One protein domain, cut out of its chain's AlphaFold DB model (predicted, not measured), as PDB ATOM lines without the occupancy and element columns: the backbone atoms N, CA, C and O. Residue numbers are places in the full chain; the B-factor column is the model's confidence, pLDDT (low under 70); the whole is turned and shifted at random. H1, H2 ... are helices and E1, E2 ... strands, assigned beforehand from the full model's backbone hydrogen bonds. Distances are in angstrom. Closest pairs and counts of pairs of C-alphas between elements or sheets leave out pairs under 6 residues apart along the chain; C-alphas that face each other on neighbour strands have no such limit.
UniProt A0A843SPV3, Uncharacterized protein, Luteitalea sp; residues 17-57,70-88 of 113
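AT A GLANCE: This is residues 17 to 57 and 70 to 88 of the 113 residues of an uncharacterized protein of Luteitalea sp (UniProt A0A843SPV3). Two short parallel strands, E1 and E2, lie side by side with the one long helix, H1, packed over them, and a loosely built second part of loops with two one-turn helices, H2 and H3, follows beyond the end of the strands, with H3 next to the first residue of H1. The 60 printed residues hold two named strands and three named helices, in the order E1, H1, E2, H2, H3; the class is mixed, helices and strands, with under half of the residues in named elements. The whole is only just compact, close to loose, with a radius of gyration of the C-alphas of 12.5 A, and the C-alphas span 36 by 30 by 18 A.

HOW THE PARTS SIT: The sheet has two strands, E1, residues 18 to 21, and E2, residues 41 to 44, which are parallel neighbours with 20 degrees between their directions. The C-alphas of Val 20 and Ile 43 face each other at 4.7 A; N 20 and O 42 are 2.8 A apart, and N 42 and O 18 are 2.9 A apart, both within hydrogen-bond range. With H1, residues 25 to 36, the strands form a strand-helix-strand unit, two parallel neighbour strands with a helix between them in the chain, and its crossover is right-handed. The closest C-alphas of E1 and H1 are those of Val 20 and Gly 27, 6.1 A apart; those of H1 and E2 are Ala 35 and Val 41, 6.3 A apart. H1 only just touches H3, residues 80 to 83, with 3 pairs of C-alphas within 8 A, made on its side by residue 25 alone; the closest are those of Met 25 and Ser 82, 6.5 A apart. H2, residues 70 to 73, is close to but not clearly touching H3, the closest C-alphas being those of Thr 73 and Thr 81, 7.7 A apart. H1 and H2 are apart. In H1 every O i to N i+4 pair is within hydrogen-bond range; H2 and H3 are too short for such a pair.

IN THESE COORDINATES: E1 begins at C-alpha 18, (172.011, 132.436, 140.201), and E1 and E2 are each 9.9 A long. H1 runs 16.2 A from C-alpha 25, (158.683, 134.186, 150.486), to C-alpha 36. H2 is 5.4 A long. H3 is 6.3 A long and ends at C-alpha 83, (157.165, 140.426, 158.007).

THE WHOLE: The C-alphas of Gly 38 and Met 70 are the two farthest apart, at 37.1 A. Residues 58 to 69 are not printed, and C-alphas 57 and 70 are 14.0 A apart across this cut. Of the links printed whole, E1 to H1 and H1 to E2 are tight and H2 to H3 is short. Residues 45 to 57 hold no named element, and residues 51 to 57 have pLDDT under 70; the mean of the printed part is 87.9.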
ATOM      1  N   ARG A  17     176.206 132.440 140.120       98.06
ATOM      2  CA  ARG A  17     175.589 131.469 139.208       98.06
ATOM      3  C   ARG A  17     174.082 131.697 139.079       98.06
ATOM      4  O   ARG A  17     173.539 131.534 137.989       98.06
ATOM      5  N   TYR A  18     173.428 132.085 140.172       98.38
ATOM      6  CA  TYR A  18     172.011 132.436 140.201       98.38
ATOM      7  C   TYR A  18     171.816 133.808 140.842       98.38
ATOM      8  O   TYR A  18     172.393 134.095 141.887       98.38
ATOM      9  N   CYS A  19     170.977 134.639 140.226       97.81
ATOM     10  CA  CYS A  19     170.547 135.918 140.780       97.81
ATOM     11  C   CYS A  19     169.039 135.862 141.030       97.81
ATOM     12  O   CYS A  19     168.261 135.646 140.099       97.81
ATOM     13  N   VAL A  20     168.638 136.020 142.287       98.00
ATOM     14  CA  VAL A  20     167.244 136.069 142.726       98.00
ATOM     15  C   VAL A  20     166.901 137.519 143.036       98.00
ATOM     16  O   VAL A  20     167.555 138.154 143.860       98.00
ATOM     17  N   ILE A  21     165.879 138.048 142.369       95.94
ATOM     18  CA  ILE A  21     165.402 139.415 142.587       95.94
ATOM     19  C   ILE A  21     164.203 139.365 143.538       95.94
ATOM     20  O   ILE A  21     163.177 138.771 143.208       95.94
ATOM     21  N   GLY A  22     164.345 139.991 144.702       94.62
ATOM     22  CA  GLY A  22     163.379 139.995 145.795       94.62
ATOM     23  C   GLY A  22     163.649 138.900 146.828       94.62
ATOM     24  O   GLY A  22     163.834 137.728 146.501       94.62
ATOM     25  N   SER A  23     163.627 139.287 148.100       95.06
ATOM     26  CA  SER A  23     163.874 138.415 149.255       95.06
ATOM     27  C   SER A  23     162.598 137.918 149.946       95.06
ATOM     28  O   SER A  23     162.674 137.263 150.983       95.06
ATOM     29  N   GLY A  24     161.424 138.204 149.370       93.94
ATOM     30  CA  GLY A  24     160.134 137.709 149.859       93.94
ATOM     31  C   GLY A  24     160.005 136.182 149.818       93.94
ATOM     32  O   GLY A  24     160.882 135.492 149.303       93.94
ATOM     33  N   MET A  25     158.878 135.641 150.301       93.19
ATOM     34  CA  MET A  25     158.683 134.186 150.486       93.19
ATOM     35  C   MET A  25     159.113 133.326 149.286       93.19
ATOM     36  O   MET A  25     159.835 132.349 149.464       93.19
ATOM     37  N   GLY A  26     158.722 133.701 148.063       94.75
ATOM     38  CA  GLY A  26     159.110 132.964 146.856       94.75
ATOM     39  C   GLY A  26     160.614 133.027 146.566       94.75
ATOM     40  O   GLY A  26     161.240 131.998 146.310       94.75
ATOM     41  N   GLY A  27     161.207 134.221 146.646       97.12
ATOM     42  CA  GLY A  27     162.635 134.428 146.399       97.12
ATOM     43  C   GLY A  27     163.505 133.740 147.448       97.12
ATOM     44  O   GLY A  27     164.426 133.002 147.100       97.12
ATOM     45  N   ALA A  28     163.156 133.891 148.726       95.62
ATOM     46  CA  ALA A  28     163.826 133.215 149.830       95.62
ATOM     47  C   ALA A  28     163.733 131.688 149.709       95.62
ATOM     48  O   ALA A  28     164.744 131.008 149.878       95.62
ATOM     49  N   ALA A  29     162.563 131.138 149.359       96.38
ATOM     50  CA  ALA A  29     162.396 129.694 149.180       96.38
ATOM     51  C   ALA A  29     163.306 129.142 148.071       96.38
ATOM     52  O   ALA A  29     163.989 128.136 148.273       96.38
ATOM     53  N   VAL A  30     163.364 129.813 146.917       97.75
ATOM     54  CA  VAL A  30     164.231 129.400 145.801       97.75
ATOM     55  C   VAL A  30     165.707 129.553 146.163       97.75
ATOM     56  O   VAL A  30     166.485 128.615 145.981       97.75
ATOM     57  N   ALA A  31     166.100 130.703 146.714       97.75
ATOM     58  CA  ALA A  31     167.484 130.972 147.087       97.75
ATOM     59  C   ALA A  31     167.991 129.989 148.149       97.75
ATOM     60  O   ALA A  31     169.102 129.477 148.023       97.75
ATOM     61  N   GLN A  32     167.163 129.664 149.146       97.50
ATOM     62  CA  GLN A  32     167.491 128.686 150.182       97.50
ATOM     63  C   GLN A  32     167.750 127.305 149.578       97.50
ATOM     64  O   GLN A  32     168.755 126.677 149.914       97.50
ATOM     65  N   LYS A  33     166.893 126.848 148.656       98.06
ATOM     66  CA  LYS A  33     167.051 125.537 148.010       98.06
ATOM     67  C   LYS A  33     168.313 125.472 147.156       98.06
ATOM     68  O   LYS A  33     169.035 124.478 147.215       98.06
ATOM     69  N   LEU A  34     168.599 126.528 146.396       98.38
ATOM     70  CA  LEU A  34     169.815 126.628 145.588       98.38
ATOM     71  C   LEU A  34     171.075 126.653 146.465       98.38
ATOM     72  O   LEU A  34     172.009 125.892 146.212       98.38
ATOM     73  N   ALA A  35     171.084 127.457 147.530       97.38
ATOM     74  CA  ALA A  35     172.205 127.535 148.463       97.38
ATOM     75  C   ALA A  35     172.443 126.200 149.192       97.38
ATOM     76  O   ALA A  35     173.582 125.750 149.301       97.38
ATOM     77  N   ALA A  36     171.377 125.516 149.626       98.19
ATOM     78  CA  ALA A  36     171.463 124.186 150.234       98.19
ATOM     79  C   ALA A  36     172.020 123.126 149.266       98.19
ATOM     80  O   ALA A  36     172.671 122.177 149.697       98.19
ATOM     81  N   ALA A  37     171.818 123.306 147.959       98.31
ATOM     82  CA  ALA A  37     172.427 122.496 146.905       98.31
ATOM     83  C   ALA A  37     173.861 122.942 146.536       98.31
ATOM     84  O   ALA A  37     174.373 122.563 145.478       98.31
ATOM     85  N   GLY A  38     174.502 123.774 147.365       98.12
ATOM     86  CA  GLY A  38     175.871 124.257 147.175       98.12
ATOM     87  C   GLY A  38     176.039 125.229 146.007       98.12
ATOM     88  O   GLY A  38     177.151 125.387 145.504       98.12
ATOM     89  N   GLN A  39     174.952 125.836 145.525       98.38
ATOM     90  CA  GLN A  39     175.020 126.805 144.436       98.38
ATOM     91  C   GLN A  39     175.401 128.193 144.949       98.38
ATOM     92  O   GLN A  39     175.027 128.591 146.051       98.38
ATOM     93  N   ASP A  40     176.105 128.942 144.104       98.06
ATOM     94  CA  ASP A  40     176.396 130.353 144.324       98.06
ATOM     95  C   ASP A  40     175.178 131.210 143.948       98.06
ATOM     96  O   ASP A  40     174.733 131.206 142.792       98.06
ATOM     97  N   VAL A  41     174.616 131.899 144.940       98.31
ATOM     98  CA  VAL A  41     173.343 132.616 144.837       98.31
ATOM     99  C   VAL A  41     173.507 134.041 145.349       98.31
ATOM    100  O   VAL A  41     173.857 134.261 146.508       98.31
ATOM    101  N   LEU A  42     173.175 135.005 144.497       97.75
ATOM    102  CA  LEU A  42     172.995 136.406 144.859       97.75
ATOM    103  C   LEU A  42     171.500 136.686 145.024       97.75
ATOM    104  O   LEU A  42     170.720 136.386 144.124       97.75
ATOM    105  N   ILE A  43     171.108 137.286 146.146       97.19
ATOM    106  CA  ILE A  43     169.768 137.854 146.328       97.19
ATOM    107  C   ILE A  43     169.897 139.373 146.259       97.19
ATOM    108  O   ILE A  43     170.756 139.945 146.930       97.19
ATOM    109  N   VAL A  44     169.048 140.014 145.462       95.56
ATOM    110  CA  VAL A  44     168.946 141.473 145.377       95.56
ATOM    111  C   VAL A  44     167.604 141.891 145.956       95.56
ATOM    112  O   VAL A  44     166.562 141.491 145.446       95.56
ATOM    113  N   GLU A  45     167.632 142.693 147.012       93.50
ATOM    114  CA  GLU A  45     166.453 143.283 147.643       93.50
ATOM    115  C   GLU A  45     166.544 144.805 147.517       93.50
ATOM    116  O   GLU A  45     167.633 145.368 147.638       93.50
ATOM    117  N   ALA A  46     165.418 145.452 147.222       91.00
ATOM    118  CA  ALA A  46     165.350 146.908 147.150       91.00
ATOM    119  C   ALA A  46     165.337 147.520 148.557       91.00
ATOM    120  O   ALA A  46     165.911 148.582 148.776       91.00
ATOM    121  N   GLY A  47     164.703 146.823 149.500       87.69
ATOM    122  CA  GLY A  47     164.598 147.233 150.892       87.69
ATOM    123  C   GLY A  47     165.815 146.957 151.772       87.69
ATOM    124  O   GLY A  47     166.749 146.237 151.413       87.69
ATOM    125  N   GLY A  48     165.768 147.528 152.977       85.75
ATOM    126  CA  GLY A  48     166.786 147.367 154.013       85.75
ATOM    127  C   GLY A  48     166.535 146.199 154.972       85.75
ATOM    128  O   GLY A  48     165.627 145.388 154.792       85.75
ATOM    129  N   LEU A  49     167.371 146.131 156.011       82.75
ATOM    130  CA  LEU A  49     167.215 145.203 157.140       82.75
ATOM    131  C   LEU A  49     166.257 145.731 158.214       82.75
ATOM    132  O   LEU A  49     165.758 144.947 159.019       82.75
ATOM    133  N   ASP A  50     166.046 147.046 158.250       73.62
ATOM    134  CA  ASP A  50     165.184 147.687 159.232       73.62
ATOM    135  C   ASP A  50     163.718 147.433 158.882       73.62
ATOM    136  O   ASP A  50     163.287 147.679 157.757       73.62
ATOM    137  N   LEU A  51     162.967 146.945 159.870       64.06
ATOM    138  CA  LEU A  51     161.538 146.689 159.747       64.06
ATOM    139  C   LEU A  51     160.774 148.013 159.831       64.06
ATOM    140  O   LEU A  51     160.909 148.744 160.817       64.06
ATOM    141  N   GLY A  52     159.946 148.323 158.834       59.91
ATOM    142  CA  GLY A  52     159.121 149.530 158.868       59.91
ATOM    143  C   GLY A  52     158.543 149.960 157.525       59.91
ATOM    144  O   GLY A  52     158.878 149.443 156.463       59.91
ATOM    145  N   PHE A  53     157.655 150.956 157.570       56.31
ATOM    146  CA  PHE A  53     157.166 151.614 156.360       56.31
ATOM    147  C   PHE A  53     158.298 152.442 155.753       56.31
ATOM    148  O   PHE A  53     158.526 153.587 156.139       56.31
ATOM    149  N   SER A  54     159.027 151.841 154.820       58.56
ATOM    150  CA  SER A  54     159.963 152.572 153.982       58.56
ATOM    151  C   SER A  54     159.174 153.381 152.951       58.56
ATOM    152  O   SER A  54     158.494 152.807 152.097       58.56
ATOM    153  N   GLU A  55     159.263 154.712 153.004       59.53
ATOM    154  CA  GLU A  55     158.870 155.602 151.898       59.53
ATOM    155  C   GLU A  55     159.919 155.530 150.771       59.53
ATOM    156  O   GLU A  55     160.432 156.550 150.307       59.53
ATOM    157  N   ASP A  56     160.316 154.317 150.368       62.03
ATOM    158  CA  ASP A  56     161.396 154.138 149.404       62.03
ATOM    159  C   ASP A  56     160.953 154.614 148.019       62.03
ATOM    160  O   ASP A  56     160.282 153.905 147.265       62.03
ATOM    161  N   ALA A  57     161.353 155.834 147.669       61.50
ATOM    162  CA  ALA A  57     161.072 156.440 146.372       61.50
ATOM    163  C   ALA A  57     161.704 155.669 145.195       61.50
ATOM    164  O   ALA A  57     161.423 155.988 144.039       61.50
ATOM    165  N   MET A  70     147.701 150.572 147.926       77.12
ATOM    166  CA  MET A  70     148.880 149.754 147.627       77.12
ATOM    167  C   MET A  70     150.007 149.862 148.673       77.12
ATOM    168  O   MET A  70     150.521 148.802 149.045       77.12
ATOM    169  N   PRO A  71     150.370 151.056 149.196       76.94
ATOM    170  CA  PRO A  71     151.406 151.180 150.227       76.94
ATOM    171  C   PRO A  71     151.165 150.324 151.475       76.94
ATOM    172  O   PRO A  71     152.115 149.824 152.062       76.94
ATOM    173  N   ALA A  72     149.906 150.086 151.854       77.56
ATOM    174  CA  ALA A  72     149.562 149.278 153.027       77.56
ATOM    175  C   ALA A  72     149.640 147.755 152.790       77.56
ATOM    176  O   ALA A  72     149.339 146.981 153.691       77.56
ATOM    177  N   THR A  73     149.982 147.310 151.578       79.44
ATOM    178  CA  THR A  73     149.941 145.884 151.186       79.44
ATOM    179  C   THR A  73     151.248 145.368 150.602       79.44
ATOM    180  O   THR A  73     151.314 144.255 150.077       79.44
ATOM    181  N   ARG A  74     152.300 146.183 150.671       81.19
ATOM    182  CA  ARG A  74     153.643 145.840 150.218       81.19
ATOM    183  C   ARG A  74     154.639 146.146 151.326       81.19
ATOM    184  O   ARG A  74     154.411 147.025 152.148       81.19
ATOM    185  N   CYS A  75     155.757 145.436 151.304       86.06
ATOM    186  CA  CYS A  75     156.877 145.672 152.205       86.06
ATOM    187  C   CYS A  75     158.142 145.651 151.354       86.06
ATOM    188  O   CYS A  75     158.386 144.664 150.656       86.06
ATOM    189  N   ILE A  76     158.891 146.750 151.373       88.06
ATOM    190  CA  ILE A  76     160.169 146.892 150.673       88.06
ATOM    191  C   ILE A  76     161.259 146.794 151.737       88.06
ATOM    192  O   ILE A  76     161.774 147.792 152.230       88.06
ATOM    193  N   GLU A  77     161.529 145.561 152.150       88.62
ATOM    194  CA  GLU A  77     162.434 145.190 153.242       88.62
ATOM    195  C   GLU A  77     162.836 143.719 153.082       88.62
ATOM    196  O   GLU A  77     162.177 142.960 152.363       88.62
ATOM    197  N   LEU A  78     163.909 143.298 153.754       90.50
ATOM    198  CA  LEU A  78     164.333 141.901 153.759       90.50
ATOM    199  C   LEU A  78     163.198 140.989 154.260       90.50
ATOM    200  O   LEU A  78     162.695 141.169 155.364       90.50
ATOM    201  N   GLY A  79     162.817 139.988 153.462       91.12
ATOM    202  CA  GLY A  79     161.679 139.094 153.738       91.12
ATOM    203  C   GLY A  79     160.351 139.581 153.146       91.12
ATOM    204  O   GLY A  79     159.411 138.798 152.980       91.12
ATOM    205  N   GLY A  80     160.267 140.842 152.723       91.12
ATOM    206  CA  GLY A  80     159.083 141.412 152.092       91.12
ATOM    207  C   GLY A  80     157.820 141.214 152.934       91.12
ATOM    208  O   GLY A  80     157.818 141.376 154.152       91.12
ATOM    209  N   THR A  81     156.715 140.833 152.290       89.19
ATOM    210  CA  THR A  81     155.405 140.742 152.958       89.19
ATOM    211  C   THR A  81     155.303 139.660 154.029       89.19
ATOM    212  O   THR A  81     154.308 139.638 154.751       89.19
ATOM    213  N   SER A  82     156.300 138.779 154.187       90.25
ATOM    214  CA  SER A  82     156.284 137.820 155.297       90.25
ATOM    215  C   SER A  82     156.421 138.492 156.663       90.25
ATOM    216  O   SER A  82     155.941 137.930 157.640       90.25
ATOM    217  N   ASN A  83     157.016 139.686 156.746       87.69
ATOM    218  CA  ASN A  83     157.165 140.426 158.007       87.69
ATOM    219  C   ASN A  83     155.845 141.021 158.524       87.69
ATOM    220  O   ASN A  83     155.712 141.283 159.716       87.69
ATOM    221  N   GLN A  84     154.867 141.225 157.636       84.25
ATOM    222  CA  GLN A  84     153.530 141.733 157.980       84.25
ATOM    223  C   GLN A  84     152.457 140.635 157.980       84.25
ATOM    224  O   GLN A  84     151.283 140.886 158.251       84.25
ATOM    225  N   TRP A  85     152.840 139.405 157.644       81.44
ATOM    226  CA  TRP A  85     151.925 138.279 157.572       81.44
ATOM    227  C   TRP A  85     151.775 137.603 158.938       81.44
ATOM    228  O   TRP A  85     152.737 137.378 159.661       81.44
ATOM    229  N   HIS A  86     150.544 137.216 159.272       86.06
ATOM    230  CA  HIS A  86     150.190 136.616 160.562       86.06
ATOM    231  C   HIS A  86     150.455 135.098 160.641       86.06
ATOM    232  O   HIS A  86     149.932 134.428 161.528       86.06
ATOM    233  N   GLY A  87     151.217 134.529 159.702       85.50
ATOM    234  CA  GLY A  87     151.595 133.111 159.724       85.50
ATOM    235  C   GLY A  87     150.477 132.123 159.367       85.50
ATOM    236  O   GLY A  87     150.613 130.929 159.625       85.50
ATOM    237  N   ILE A  88     149.367 132.589 158.786       87.62
ATOM    238  CA  ILE A  88     148.253 131.717 158.385       87.62
ATOM    239  C   ILE A  88     148.622 130.966 157.103       87.62
ATOM    240  O   ILE A  88     148.487 131.506 156.004       87.62
TER     241      ILE A  88